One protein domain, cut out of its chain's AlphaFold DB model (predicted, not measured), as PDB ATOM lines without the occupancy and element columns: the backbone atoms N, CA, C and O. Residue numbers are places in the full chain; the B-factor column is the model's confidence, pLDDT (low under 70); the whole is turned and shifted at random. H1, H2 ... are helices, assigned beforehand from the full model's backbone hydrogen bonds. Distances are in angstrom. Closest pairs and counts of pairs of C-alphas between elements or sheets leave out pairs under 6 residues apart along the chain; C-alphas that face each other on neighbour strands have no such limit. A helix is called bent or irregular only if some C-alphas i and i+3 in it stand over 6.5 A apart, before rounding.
ATOM      1  N   ALA A   2      38.234  21.969 -36.115       72.06
ATOM      2  CA  ALA A   2      39.147  20.833 -35.912       72.06
ATOM      3  C   ALA A   2      38.491  19.602 -35.240       72.06
ATOM      4  O   ALA A   2      38.679  18.484 -35.702       72.06
ATOM      5  N   GLU A   3      37.652  19.800 -34.216       76.44
ATOM      6  CA  GLU A   3      36.939  18.699 -33.534       76.44
ATOM      7  C   GLU A   3      35.924  17.980 -34.445       76.44
ATOM      8  O   GLU A   3      35.777  16.758 -34.387       76.44
ATOM      9  N   LEU A   4      35.263  18.726 -35.341       83.62
ATOM     10  CA  LEU A   4      34.343  18.161 -36.332       83.62
ATOM     11  C   LEU A   4      35.107  17.293 -37.335       83.62
ATOM     12  O   LEU A   4      34.671  16.190 -37.645       83.62
ATOM     13  N   LEU A   5      36.264  17.772 -37.802       84.69
ATOM     14  CA  LEU A   5      37.132  17.020 -38.705       84.69
ATOM     15  C   LEU A   5      37.608  15.716 -38.056       84.69
ATOM     16  O   LEU A   5      37.514  14.662 -38.678       84.69
ATOM     17  N   GLY A   6      38.058  15.773 -36.798       84.94
ATOM     18  CA  GLY A   6      38.468  14.587 -36.044       84.94
ATOM     19  C   GLY A   6      37.331  13.577 -35.883       84.94
ATOM     20  O   GLY A   6      37.525  12.388 -36.120       84.94
ATOM     21  N   THR A   7      36.126  14.048 -35.560       85.75
ATOM     22  CA  THR A   7      34.937  13.188 -35.443       85.75
ATOM     23  C   THR A   7      34.581  12.527 -36.776       85.75
ATOM     24  O   THR A   7      34.361  11.318 -36.823       85.75
ATOM     25  N   LEU A   8      34.564  13.291 -37.872       89.62
ATOM     26  CA  LEU A   8      34.287  12.761 -39.209       89.62
ATOM     27  C   LEU A   8      35.346  11.746 -39.652       89.62
ATOM     28  O   LEU A   8      34.995  10.723 -40.233       89.62
ATOM     29  N   ALA A   9      36.618  11.993 -39.335       88.75
ATOM     30  CA  ALA A   9      37.707  11.064 -39.606       88.75
ATOM     31  C   ALA A   9      37.509   9.728 -38.874       88.75
ATOM     32  O   ALA A   9      37.614   8.674 -39.495       88.75
ATOM     33  N   ILE A  10      37.160   9.764 -37.582       87.75
ATOM     34  CA  ILE A  10      36.882   8.551 -36.798       87.75
ATOM     35  C   ILE A  10      35.689   7.795 -37.387       87.75
ATOM     36  O   ILE A  10      35.782   6.591 -37.602       87.75
ATOM     37  N   ILE A  11      34.588   8.491 -37.691       91.25
ATOM     38  CA  ILE A  11      33.399   7.870 -38.292       91.25
ATOM     39  C   ILE A  11      33.751   7.216 -39.629       91.25
ATOM     40  O   ILE A  11      33.328   6.091 -39.876       91.25
ATOM     41  N   PHE A  12      34.543   7.886 -40.468       91.62
ATOM     42  CA  PHE A  12      34.997   7.343 -41.745       91.62
ATOM     43  C   PHE A  12      35.826   6.066 -41.564       91.62
ATOM     44  O   PHE A  12      35.519   5.052 -42.188       91.62
ATOM     45  N   VAL A  13      36.831   6.084 -40.682       90.88
ATOM     46  CA  VAL A  13      37.672   4.907 -40.400       90.88
ATOM     47  C   VAL A  13      36.816   3.745 -39.902       90.88
ATOM     48  O   VAL A  13      36.912   2.637 -40.422       90.88
ATOM     49  N   VAL A  14      35.940   4.004 -38.930       91.31
ATOM     50  CA  VAL A  14      35.070   2.981 -38.342       91.31
ATOM     51  C   VAL A  14      34.109   2.415 -39.385       91.31
ATOM     52  O   VAL A  14      33.965   1.200 -39.474       91.31
ATOM     53  N   PHE A  15      33.499   3.268 -40.209       92.62
ATOM     54  CA  PHE A  15      32.613   2.840 -41.289       92.62
ATOM     55  C   PHE A  15      33.321   1.907 -42.275       92.62
ATOM     56  O   PHE A  15      32.803   0.832 -42.568       92.62
ATOM     57  N   VAL A  16      34.515   2.282 -42.745       91.44
ATOM     58  CA  VAL A  16      35.289   1.458 -43.686       91.44
ATOM     59  C   VAL A  16      35.672   0.120 -43.053       91.44
ATOM     60  O   VAL A  16      35.498  -0.920 -43.680       91.44
ATOM     61  N   VAL A  17      36.140   0.125 -41.803       89.94
ATOM     62  CA  VAL A  17      36.541  -1.101 -41.094       89.94
ATOM     63  C   VAL A  17      35.356  -2.049 -40.882       89.94
ATOM     64  O   VAL A  17      35.491  -3.247 -41.112       89.94
ATOM     65  N   ILE A  18      34.182  -1.532 -40.507       90.25
ATOM     66  CA  ILE A  18      32.965  -2.348 -40.362       90.25
ATOM     67  C   ILE A  18      32.517  -2.907 -41.709       90.25
ATOM     68  O   ILE A  18      32.162  -4.079 -41.790       90.25
ATOM     69  N   PHE A  19      32.506  -2.071 -42.749       90.69
ATOM     70  CA  PHE A  19      32.044  -2.470 -44.074       90.69
ATOM     71  C   PHE A  19      32.904  -3.609 -44.630       90.69
ATOM     72  O   PHE A  19      32.376  -4.660 -44.983       90.69
ATOM     73  N   LEU A  20      34.228  -3.443 -44.603       88.94
ATOM     74  CA  LEU A  20      35.162  -4.454 -45.096       88.94
ATOM     75  C   LEU A  20      35.165  -5.723 -44.222       88.94
ATOM     76  O   LEU A  20      35.238  -6.829 -44.754       88.94
ATOM     77  N   GLY A  21      35.050  -5.578 -42.896       85.19
ATOM     78  CA  GLY A  21      34.970  -6.714 -41.968       85.19
ATOM     79  C   GLY A  21      33.661  -7.503 -42.068       85.19
ATOM     80  O   GLY A  21      33.638  -8.707 -41.830       85.19
ATOM     81  N   GLY A  22      32.562  -6.848 -42.450       82.69
ATOM     82  CA  GLY A  22      31.273  -7.503 -42.670       82.69
ATOM     83  C   GLY A  22      31.261  -8.407 -43.906       82.69
ATOM     84  O   GLY A  22      30.610  -9.452 -43.888       82.69
ATOM     85  N   GLU A  23      32.002  -8.043 -44.954       78.06
ATOM     86  CA  GLU A  23      32.112  -8.831 -46.192       78.06
ATOM     87  C   GLU A  23      32.929 -10.119 -46.012       78.06
ATOM     88  O   GLU A  23      32.686 -11.109 -46.702       78.06
ATOM     89  N   SER A  24      33.875 -10.127 -45.072       69.56
ATOM     90  CA  SER A  24      34.808 -11.240 -44.841       69.56
ATOM     91  C   SER A  24      34.197 -12.397 -44.031       69.56
ATOM     92  O   SER A  24      34.767 -13.486 -43.982       69.56
ATOM     93  N   GLY A  25      32.999 -12.197 -43.469       65.62
ATOM     94  CA  GLY A  25      32.298 -13.175 -42.643       65.62
ATOM     95  C   GLY A  25      32.844 -13.215 -41.214       65.62
ATOM     96  O   GLY A  25      34.030 -13.411 -40.977       65.62
ATOM     97  N   PHE A  26      31.963 -13.051 -40.227       65.19
ATOM     98  CA  PHE A  26      32.346 -13.042 -38.814       65.19
ATOM     99  C   PHE A  26      32.698 -14.451 -38.310       65.19
ATOM    100  O   PHE A  26      31.891 -15.102 -37.645       65.19
ATOM    101  N   PHE A  43      41.375  -3.947 -18.542       81.06
ATOM    102  CA  PHE A  43      40.738  -2.963 -17.667       81.06
ATOM    103  C   PHE A  43      41.347  -1.553 -17.792       81.06
ATOM    104  O   PHE A  43      40.617  -0.569 -17.920       81.06
ATOM    105  N   GLY A  44      42.679  -1.453 -17.820       88.00
ATOM    106  CA  GLY A  44      43.392  -0.180 -17.970       88.00
ATOM    107  C   GLY A  44      43.099   0.525 -19.302       88.00
ATOM    108  O   GLY A  44      42.631   1.664 -19.279       88.00
ATOM    109  N   PRO A  45      43.290  -0.137 -20.462       88.88
ATOM    110  CA  PRO A  45      42.965   0.443 -21.766       88.88
ATOM    111  C   PRO A  45      41.497   0.859 -21.900       88.88
ATOM    112  O   PRO A  45      41.214   1.913 -22.468       88.88
ATOM    113  N   LEU A  46      40.560   0.087 -21.334       89.12
ATOM    114  CA  LEU A  46      39.142   0.450 -21.331       89.12
ATOM    115  C   LEU A  46      38.884   1.708 -20.498       89.12
ATOM    116  O   LEU A  46      38.265   2.642 -21.008       89.12
ATOM    117  N   LEU A  47      39.400   1.783 -19.264       89.12
ATOM    118  CA  LEU A  47      39.302   3.005 -18.459       89.12
ATOM    119  C   LEU A  47      39.889   4.211 -19.193       89.12
ATOM    120  O   LEU A  47      39.281   5.281 -19.191       89.12
ATOM    121  N   PHE A  48      41.042   4.028 -19.840       90.00
ATOM    122  CA  PHE A  48      41.676   5.074 -20.631       90.00
ATOM    123  C   PHE A  48      40.799   5.525 -21.804       90.00
ATOM    124  O   PHE A  48      40.624   6.724 -22.001       90.00
ATOM    125  N   SER A  49      40.187   4.596 -22.546       89.81
ATOM    126  CA  SER A  49      39.315   4.931 -23.684       89.81
ATOM    127  C   SER A  49      38.068   5.733 -23.289       89.81
ATOM    128  O   SER A  49      37.563   6.520 -24.084       89.81
ATOM    129  N   PHE A  50      37.601   5.591 -22.043       88.94
ATOM    130  CA  PHE A  50      36.457   6.330 -21.501       88.94
ATOM    131  C   PHE A  50      36.863   7.557 -20.663       88.94
ATOM    132  O   PHE A  50      36.029   8.160 -19.981       88.94
ATOM    133  N   ALA A  51      38.133   7.965 -20.715       87.06
ATOM    134  CA  ALA A  51      38.636   9.126 -19.994       87.06
ATOM    135  C   ALA A  51      38.148  10.439 -20.629       87.06
ATOM    136  O   ALA A  51      38.770  10.988 -21.534       87.06
ATOM    137  N   ALA A  52      37.031  10.975 -20.132       82.12
ATOM    138  CA  ALA A  52      36.406  12.178 -20.696       82.12
ATOM    139  C   ALA A  52      36.216  13.327 -19.688       82.12
ATOM    140  O   ALA A  52      35.493  14.283 -19.970       82.12
ATOM    141  N   ARG A  53      36.863  13.292 -18.509       82.50
ATOM    142  CA  ARG A  53      36.640  14.308 -17.455       82.50
ATOM    143  C   ARG A  53      36.889  15.735 -17.943       82.50
ATOM    144  O   ARG A  53      36.137  16.635 -17.582       82.50
ATOM    145  N   VAL A  54      37.910  15.947 -18.773       78.44
ATOM    146  CA  VAL A  54      38.251  17.277 -19.311       78.44
ATOM    147  C   VAL A  54      37.095  17.930 -20.081       78.44
ATOM    148  O   VAL A  54      37.020  19.155 -20.136       78.44
ATOM    149  N   ALA A  55      36.158  17.140 -20.617       81.75
ATOM    150  CA  ALA A  55      34.968  17.652 -21.290       81.75
ATOM    151  C   ALA A  55      33.879  18.125 -20.309       81.75
ATOM    152  O   ALA A  55      33.093  19.005 -20.652       81.75
ATOM    153  N   VAL A  56      33.842  17.599 -19.078       81.94
ATOM    154  CA  VAL A  56      32.771  17.879 -18.106       81.94
ATOM    155  C   VAL A  56      32.717  19.361 -17.740       81.94
ATOM    156  O   VAL A  56      31.629  19.929 -17.716       81.94
ATOM    157  N   SER A  57      33.863  20.009 -17.503       78.81
ATOM    158  CA  SER A  57      33.895  21.444 -17.184       78.81
ATOM    159  C   SER A  57      33.298  22.280 -18.316       78.81
ATOM    160  O   SER A  57      32.404  23.087 -18.075       78.81
ATOM    161  N   ARG A  58      33.693  21.996 -19.566       81.81
ATOM    162  CA  ARG A  58      33.148  22.675 -20.753       81.81
ATOM    163  C   ARG A  58      31.644  22.445 -20.913       81.81
ATOM    164  O   ARG A  58      30.920  23.369 -21.257       81.81
ATOM    165  N   MET A  59      31.156  21.237 -20.623       86.69
ATOM    166  CA  MET A  59      29.722  20.927 -20.668       86.69
ATOM    167  C   MET A  59      28.916  21.678 -19.601       86.69
ATOM    168  O   MET A  59      27.770  22.049 -19.847       86.69
ATOM    169  N   VAL A  60      29.490  21.891 -18.415       86.88
ATOM    170  CA  VAL A  60      28.856  22.682 -17.349       86.88
ATOM    171  C   VAL A  60      28.814  24.163 -17.725       86.88
ATOM    172  O   VAL A  60      27.809  24.826 -17.468       86.88
ATOM    173  N   ASP A  61      29.868  24.682 -18.351       86.88
ATOM    174  CA  ASP A  61      29.880  26.059 -18.850       86.88
ATOM    175  C   ASP A  61      28.848  26.258 -19.971       86.88
ATOM    176  O   ASP A  61      28.077  27.217 -19.924       86.88
ATOM    177  N   GLU A  62      28.727  25.299 -20.893       88.31
ATOM    178  CA  GLU A  62      27.684  25.309 -21.926       88.31
ATOM    179  C   GLU A  62      26.270  25.254 -21.317       88.31
ATOM    180  O   GLU A  62      25.383  25.994 -21.739       88.31
ATOM    181  N   GLU A  63      26.043  24.449 -20.269       90.69
ATOM    182  CA  GLU A  63      24.758  24.440 -19.553       90.69
ATOM    183  C   GLU A  63      24.436  25.817 -18.946       90.69
ATOM    184  O   GLU A  63      23.284  26.266 -18.978       90.69
ATOM    185  N   ARG A  64      25.438  26.501 -18.378       90.12
ATOM    186  CA  ARG A  64      25.267  27.841 -17.798       90.12
ATOM    187  C   ARG A  64      24.911  28.871 -18.867       90.12
ATOM    188  O   ARG A  64      23.998  29.665 -18.643       90.12
ATOM    189  N   GLU A  65      25.580  28.846 -20.016       91.44
ATOM    190  CA  GLU A  65      25.284  29.738 -21.144       91.44
ATOM    191  C   GLU A  65      23.912  29.447 -21.772       91.44
ATOM    192  O   GLU A  65      23.132  30.368 -22.040       91.44
ATOM    193  N   ALA A  66      23.541  28.172 -21.912       90.88
ATOM    194  CA  ALA A  66      22.217  27.775 -22.383       90.88
ATOM    195  C   ALA A  66      21.101  28.282 -21.452       90.88
ATOM    196  O   ALA A  66      20.094  28.805 -21.930       90.88
ATOM    197  N   LYS A  67      21.302  28.225 -20.126       90.00
ATOM    198  CA  LYS A  67      20.358  28.790 -19.143       90.00
ATOM    199  C   LYS A  67      20.222  30.308 -19.256       90.00
ATOM    200  O   LYS A  67      19.109  30.809 -19.146       90.00
ATOM    201  N   LYS A  68      21.316  31.041 -19.501       91.69
ATOM    202  CA  LYS A  68      21.271  32.503 -19.716       91.69
ATOM    203  C   LYS A  68      20.514  32.880 -20.989       91.69
ATOM    204  O   LYS A  68      19.848  33.907 -21.024       91.69
ATOM    205  N   THR A  69      20.624  32.056 -22.027       90.56
ATOM    206  CA  THR A  69      20.022  32.292 -23.348       90.56
ATOM    207  C   THR A  69      18.672  31.592 -23.541       90.56
ATOM    208  O   THR A  69      18.143  31.589 -24.651       90.56
ATOM    209  N   SER A  70      18.105  31.000 -22.479       88.69
ATOM    210  CA  SER A  70      16.864  30.204 -22.502       88.69
ATOM    211  C   SER A  70      16.856  29.089 -23.558       88.69
ATOM    212  O   SER A  70      15.802  28.698 -24.063       88.69
ATOM    213  N   ARG A  71      18.035  28.559 -23.906       89.62
ATOM    214  CA  ARG A  71      18.178  27.432 -24.830       89.62
ATOM    215  C   ARG A  71      17.957  26.112 -24.086       89.62
ATOM    216  O   ARG A  71      18.476  25.938 -22.981       89.62
ATOM    217  N   PRO A  72      17.231  25.148 -24.677       85.75
ATOM    218  CA  PRO A  72      17.071  23.835 -24.074       85.75
ATOM    219  C   PRO A  72      18.401  23.073 -24.131       85.75
ATOM    220  O   PRO A  72      18.865  22.694 -25.203       85.75
ATOM    221  N   PHE A  73      19.005  22.820 -22.971       90.12
ATOM    222  CA  PHE A  73      20.192  21.976 -22.843       90.12
ATOM    223  C   PHE A  73      20.037  21.030 -21.651       90.12
ATOM    224  O   PHE A  73      19.693  21.449 -20.546       90.12
ATOM    225  N   SER A  74      20.291  19.739 -21.874       89.75
ATOM    226  CA  SER A  74      20.220  18.710 -20.835       89.75
ATOM    227  C   SER A  74      21.602  18.129 -20.583       89.75
ATOM    228  O   SER A  74      22.081  17.297 -21.354       89.75
ATOM    229  N   LEU A  75      22.214  18.506 -19.457       89.31
ATOM    230  CA  LEU A  75      23.519  17.979 -19.055       89.31
ATOM    231  C   LEU A  75      23.490  16.447 -18.908       89.31
ATOM    232  O   LEU A  75      24.407  15.759 -19.344       89.31
ATOM    233  N   LYS A  76      22.401  15.893 -18.358       89.25
ATOM    234  CA  LYS A  76      22.223  14.437 -18.219       89.25
ATOM    235  C   LYS A  76      22.162  13.734 -19.576       89.25
ATOM    236  O   LYS A  76      22.775  12.683 -19.736       89.25
ATOM    237  N   GLY A  77      21.434  14.313 -20.534       91.19
ATOM    238  CA  GLY A  77      21.339  13.777 -21.891       91.19
ATOM    239  C   GLY A  77      22.685  13.820 -22.609       91.19
ATOM    240  O   GLY A  77      23.085  12.828 -23.211       91.19
ATOM    241  N   ALA A  78      23.414  14.927 -22.470       91.19
ATOM    242  CA  ALA A  78      24.741  15.081 -23.048       91.19
ATOM    243  C   ALA A  78      25.750  14.071 -22.466       91.19
ATOM    244  O   ALA A  78      26.492  13.462 -23.228       91.19
ATOM    245  N   ILE A  79      25.731  13.817 -21.149       90.50
ATOM    246  CA  ILE A  79      26.578  12.784 -20.521       90.50
ATOM    247  C   ILE A  79      26.209  11.387 -21.036       90.50
ATOM    248  O   ILE A  79      27.096  10.602 -21.372       90.50
ATOM    249  N   PHE A  80      24.913  11.071 -21.110       92.44
ATOM    250  CA  PHE A  80      24.453   9.761 -21.569       92.44
ATOM    251  C   PHE A  80      24.874   9.493 -23.016       92.44
ATOM    252  O   PHE A  80      25.563   8.512 -23.276       92.44
ATOM    253  N   TRP A  81      24.529  10.387 -23.948       92.31
ATOM    254  CA  TRP A  81      24.879  10.225 -25.361       92.31
ATOM    255  C   TRP A  81      26.384  10.338 -25.606       92.31
ATOM    256  O   TRP A  81      26.926   9.564 -26.391       92.31
ATOM    257  N   GLY A  82      27.070  11.221 -24.877       89.38
ATOM    258  CA  GLY A  82      28.526  11.359 -24.925       89.38
ATOM    259  C   GLY A  82      29.283  10.134 -24.408       89.38
ATOM    260  O   GLY A  82      30.446   9.971 -24.743       89.38
ATOM    261  N   THR A  83      28.634   9.251 -23.642       91.12
ATOM    262  CA  THR A  83      29.217   7.969 -23.208       91.12
ATOM    263  C   THR A  83      28.766   6.817 -24.106       91.12
ATOM    264  O   THR A  83      29.572   5.985 -24.518       91.12
ATOM    265  N   PHE A  84      27.473   6.771 -24.438       94.06
ATOM    266  CA  PHE A  84      26.863   5.672 -25.180       94.06
ATOM    267  C   PHE A  84      27.311   5.624 -26.645       94.06
ATOM    268  O   PHE A  84      27.623   4.545 -27.143       94.06
ATOM    269  N   VAL A  85      27.385   6.772 -27.332       93.06
ATOM    270  CA  VAL A  85      27.797   6.805 -28.746       93.06
ATOM    271  C   VAL A  85      29.247   6.337 -28.911       93.06
ATOM    272  O   VAL A  85      29.454   5.429 -29.713       93.06
ATOM    273  N   PRO A  86      30.245   6.839 -28.148       91.88
ATOM    274  CA  PRO A  86      31.606   6.310 -28.242       91.88
ATOM    275  C   PRO A  86      31.704   4.823 -27.899       91.88
ATOM    276  O   PRO A  86      32.384   4.090 -28.610       91.88
ATOM    277  N   ALA A  87      30.978   4.352 -26.876       93.38
ATOM    278  CA  ALA A  87      30.948   2.931 -26.533       93.38
ATOM    279  C   ALA A  87      30.435   2.066 -27.696       93.38
ATOM    280  O   ALA A  87      31.027   1.034 -28.011       93.38
ATOM    281  N   LEU A  88      29.360   2.504 -28.360       93.81
ATOM    282  CA  LEU A  88      28.813   1.823 -29.530       93.81
ATOM    283  C   LEU A  88      29.800   1.840 -30.703       93.81
ATOM    284  O   LEU A  88      30.008   0.811 -31.339       93.81
ATOM    285  N   VAL A  89      30.440   2.981 -30.968       92.69
ATOM    286  CA  VAL A  89      31.456   3.117 -32.022       92.69
ATOM    287  C   VAL A  89      32.640   2.180 -31.769       92.69
ATOM    288  O   VAL A  89      33.064   1.490 -32.692       92.69
ATOM    289  N   TYR A  90      33.134   2.090 -30.531       91.56
ATOM    290  CA  TYR A  90      34.198   1.150 -30.161       91.56
ATOM    291  C   TYR A  90      33.772  -0.301 -30.350       91.56
ATOM    292  O   TYR A  90      34.524  -1.084 -30.925       91.56
ATOM    293  N   PHE A  91      32.564  -0.656 -29.918       90.81
ATOM    294  CA  PHE A  91      32.042  -2.006 -30.095       90.81
ATOM    295  C   PHE A  91      31.958  -2.395 -31.577       90.81
ATOM    296  O   PHE A  91      32.446  -3.455 -31.964       90.81
ATOM    297  N   LEU A  92      31.401  -1.520 -32.420       90.81
ATOM    298  CA  LEU A  92      31.304  -1.771 -33.858       90.81
ATOM    299  C   LEU A  92      32.684  -1.840 -34.526       90.81
ATOM    300  O   LEU A  92      32.910  -2.705 -35.369       90.81
ATOM    301  N   PHE A  93      33.621  -0.979 -34.125       91.00
ATOM    302  CA  PHE A  93      35.000  -1.028 -34.609       91.00
ATOM    303  C   PHE A  93      35.672  -2.368 -34.282       91.00
ATOM    304  O   PHE A  93      36.270  -2.976 -35.165       91.00
ATOM    305  N   VAL A  94      35.520  -2.863 -33.048       88.81
ATOM    306  CA  VAL A  94      36.044  -4.175 -32.635       88.81
ATOM    307  C   VAL A  94      35.456  -5.296 -33.492       88.81
ATOM    308  O   VAL A  94      36.208  -6.150 -33.954       88.81
ATOM    309  N   LEU A  95      34.144  -5.281 -33.757       86.88
ATOM    310  CA  LEU A  95      33.524  -6.264 -34.651       86.88
ATOM    311  C   LEU A  95      34.116  -6.208 -36.064       86.88
ATOM    312  O   LEU A  95      34.416  -7.254 -36.629       86.88
ATOM    313  N   GLY A  96      34.320  -5.008 -36.616       89.06
ATOM    314  CA  GLY A  96      34.933  -4.841 -37.933       89.06
ATOM    315  C   GLY A  96      36.361  -5.393 -37.993       89.06
ATOM    316  O   GLY A  96      36.678  -6.155 -38.899       89.06
ATOM    317  N   ILE A  97      37.200  -5.097 -36.994       87.88
ATOM    318  CA  ILE A  97      38.570  -5.637 -36.915       87.88
ATOM    319  C   ILE A  97      38.571  -7.168 -36.836       87.88
ATOM    320  O   ILE A  97      39.330  -7.809 -37.556       87.88
ATOM    321  N   LEU A  98      37.702  -7.753 -36.009       85.75
ATOM    322  CA  LEU A  98      37.591  -9.209 -35.868       85.75
ATOM    323  C   LEU A  98      37.037  -9.903 -37.120       85.75
ATOM    324  O   LEU A  98      37.222 -11.106 -37.266       85.75
ATOM    325  N   GLY A  99      36.343  -9.176 -38.000       84.75
ATOM    326  CA  GLY A  99      35.981  -9.676 -39.327       84.75
ATOM    327  C   GLY A  99      37.162  -9.665 -40.304       84.75
ATOM    328  O   GLY A  99      37.256 -10.535 -41.160       84.75
ATOM    329  N   LEU A 100      38.087  -8.709 -40.158       85.50
ATOM    330  CA  LEU A 100      39.201  -8.497 -41.090       85.50
ATOM    331  C   LEU A 100      40.432  -9.370 -40.830       85.50
ATOM    332  O   LEU A 100      41.182  -9.655 -41.766       85.50
ATOM    333  N   THR A 101      40.692  -9.744 -39.576       83.88
ATOM    334  CA  THR A 101      41.863 -10.551 -39.218       83.88
ATOM    335  C   THR A 101      41.610 -11.439 -38.007       83.88
ATOM    336  O   THR A 101      40.977 -11.030 -37.033       83.88
ATOM    337  N   ASP A 102      42.188 -12.638 -38.041       77.94
ATOM    338  CA  ASP A 102      42.223 -13.560 -36.902       77.94
ATOM    339  C   ASP A 102      43.361 -13.233 -35.915       77.94
ATOM    340  O   ASP A 102      43.317 -13.636 -34.751       77.94
ATOM    341  N   ASN A 103      44.378 -12.485 -36.361       81.19
ATOM    342  CA  ASN A 103      45.555 -12.128 -35.570       81.19
ATOM    343  C   ASN A 103      45.516 -10.638 -35.216       81.19
ATOM    344  O   ASN A 103      46.059  -9.796 -35.931       81.19
ATOM    345  N   VAL A 104      44.863 -10.320 -34.099       83.88
ATOM    346  CA  VAL A 104      44.789  -8.950 -33.579       83.88
ATOM    347  C   VAL A 104      46.079  -8.601 -32.839       83.88
ATOM    348  O   VAL A 104      46.481  -9.279 -31.892       83.88
ATOM    349  N   THR A 105      46.715  -7.518 -33.265       86.62
ATOM    350  CA  THR A 105      47.900  -6.925 -32.640       86.62
ATOM    351  C   THR A 105      47.501  -5.835 -31.634       86.62
ATOM    352  O   THR A 105      46.387  -5.309 -31.696       86.62
ATOM    353  N   PRO A 106      48.386  -5.470 -30.683       83.31
ATOM    354  CA  PRO A 106      48.113  -4.395 -29.725       83.31
ATOM    355  C   PRO A 106      47.774  -3.053 -30.394       83.31
ATOM    356  O   PRO A 106      46.945  -2.294 -29.887       83.31
ATOM    357  N   GLU A 107      48.382  -2.768 -31.547       86.56
ATOM    358  CA  GLU A 107      48.061  -1.624 -32.392       86.56
ATOM    359  C   GLU A 107      47.103  -2.034 -33.518       86.56
ATOM    360  O   GLU A 107      47.503  -2.644 -34.506       86.56
ATOM    361  N   ALA A 108      45.838  -1.617 -33.427       83.06
ATOM    362  CA  ALA A 108      44.803  -2.017 -34.384       83.06
ATOM    363  C   ALA A 108      45.140  -1.715 -35.860       83.06
ATOM    364  O   ALA A 108      44.699  -2.440 -36.742       83.06
ATOM    365  N   LEU A 109      45.939  -0.681 -36.156       84.19
ATOM    366  CA  LEU A 109      46.384  -0.402 -37.530       84.19
ATOM    367  C   LEU A 109      47.319  -1.488 -38.081       84.19
ATOM    368  O   LEU A 109      47.220  -1.817 -39.259       84.19
ATOM    369  N   ASN A 110      48.167  -2.081 -37.239       86.12
ATOM    370  CA  ASN A 110      49.026  -3.204 -37.626       86.12
ATOM    371  C   ASN A 110      48.193  -4.479 -37.846       86.12
ATOM    372  O   ASN A 110      48.589  -5.375 -38.572       86.12
ATOM    373  N   SER A 111      46.994  -4.562 -37.266       84.38
ATOM    374  CA  SER A 111      46.060  -5.667 -37.534       84.38
ATOM    375  C   SER A 111      45.419  -5.579 -38.930       84.38
ATOM    376  O   SER A 111      44.780  -6.527 -39.378       84.38
ATOM    377  N   LEU A 112      45.570  -4.449 -39.630       85.00
ATOM    378  CA  LEU A 112      44.956  -4.171 -40.930       85.00
ATOM    379  C   LEU A 112      45.914  -4.371 -42.116       85.00
ATOM    380  O   LEU A 112      45.638  -3.879 -43.208       85.00
ATOM    381  N   GLU A 113      47.021  -5.094 -41.936       78.50
ATOM    382  CA  GLU A 113      48.065  -5.306 -42.957       78.50
ATOM    383  C   GLU A 113      47.547  -5.855 -44.300       78.50
ATOM    384  O   GLU A 113      48.155  -5.609 -45.340       78.50
ATOM    385  N   ASN A 114      46.396  -6.534 -44.302       82.19
ATOM    386  CA  ASN A 114      45.751  -7.056 -45.511       82.19
ATOM    387  C   ASN A 114      45.096  -5.969 -46.390       82.19
ATOM    388  O   ASN A 114      44.677  -6.255 -47.514       82.19
TER     389      ASN A 114
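Overview. This is residues 2 to 26 and 43 to 114 of the 234 residues of an uncharacterized protein of Candidatus Jorgensenbacteria bacterium GW2011_GWC1_48_8 (UniProt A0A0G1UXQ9). The long helix H4 makes the spine of a loose, elongated model: H1 meets its later residues, 89 to 100, in an open V, and near Leu 75, where H4 begins, H3 is folded back against it as the other half of a helical hairpin and reaches on past H4. The first residues of H1, 2 to 9, stick out free from the mouth of the V, residues 43 to 48 of H2 stand free too, and a coil of residues 101 to 114 follows H4. The printed part has 97 residues with four named helices, H1, H2, H3 and H4 in chain order, and no named strand; its class is all helix. It is loose, with a radius of gyration of the C-alphas of 17.2 A, and spans 53 by 27 by 23 A.

Arrangement. Begin with H4, residues 75 to 100, the longest helix. Look at its residues 89 to 100, which alone touch H1, residues 2 to 23; of H1, residues 14 to 23 alone touch H4. Their closest C-alphas, of Ile 18 and Gly 96, are 4.0 A apart, and the two helices run the same way at a steep tilt of 39 degrees. Now go to Leu 75, where H4 and H3, residues 53 to 68, only just touch, with 3 pairs of C-alphas within 8 A. The closest are those of Glu 63 and Leu 75, 6.6 A apart, and H3 touches H4 with residues 59 to 63 alone. H3 and H4 form a helical hairpin, running opposite ways at a steep tilt of 41 degrees. H2, residues 43 to 49, touches no helix and is apart from H1, H3 and H4. In H1 and H2 every O i to N i+4 pair is within hydrogen-bond range; in H3 10 of 12 are, and in H4 21 of 22.

Along the chain. Find C-alpha 75 at (23.519, 17.979, -19.055); from there H4 runs 37.8 A to C-alpha 100 at (39.201, -8.497, -41.090). H1 starts at C-alpha 2, at (39.147, 20.833, -35.912), and runs 32.2 A to C-alpha 23. H3 runs 23.9 A from C-alpha 53 to C-alpha 68; it is neither bent nor irregular, but only just: C-alphas 54 and 57 are 6.4 A apart. H2 is short, 10.0 A from C-alpha 43 to C-alpha 49.

Size, cuts and confidence. The two C-alphas farthest apart are those of Lys 68 and Asp 102, at 53.4 A. Look for the cut after Phe 26: residues 27 to 42 are not printed, and C-alphas 26 and 43 are 24.9 A apart across it, in the link from H1 to H2. The link from H2 to H3 is tight, and that from H3 to H4 is short. Residues 101 to 114 hold no named element, and their C-alphas lie 15 to 24 A from the mean of all C-alphas. The mean pLDDT of the printed part is 86.7, and residues 24 to 26 are under 70.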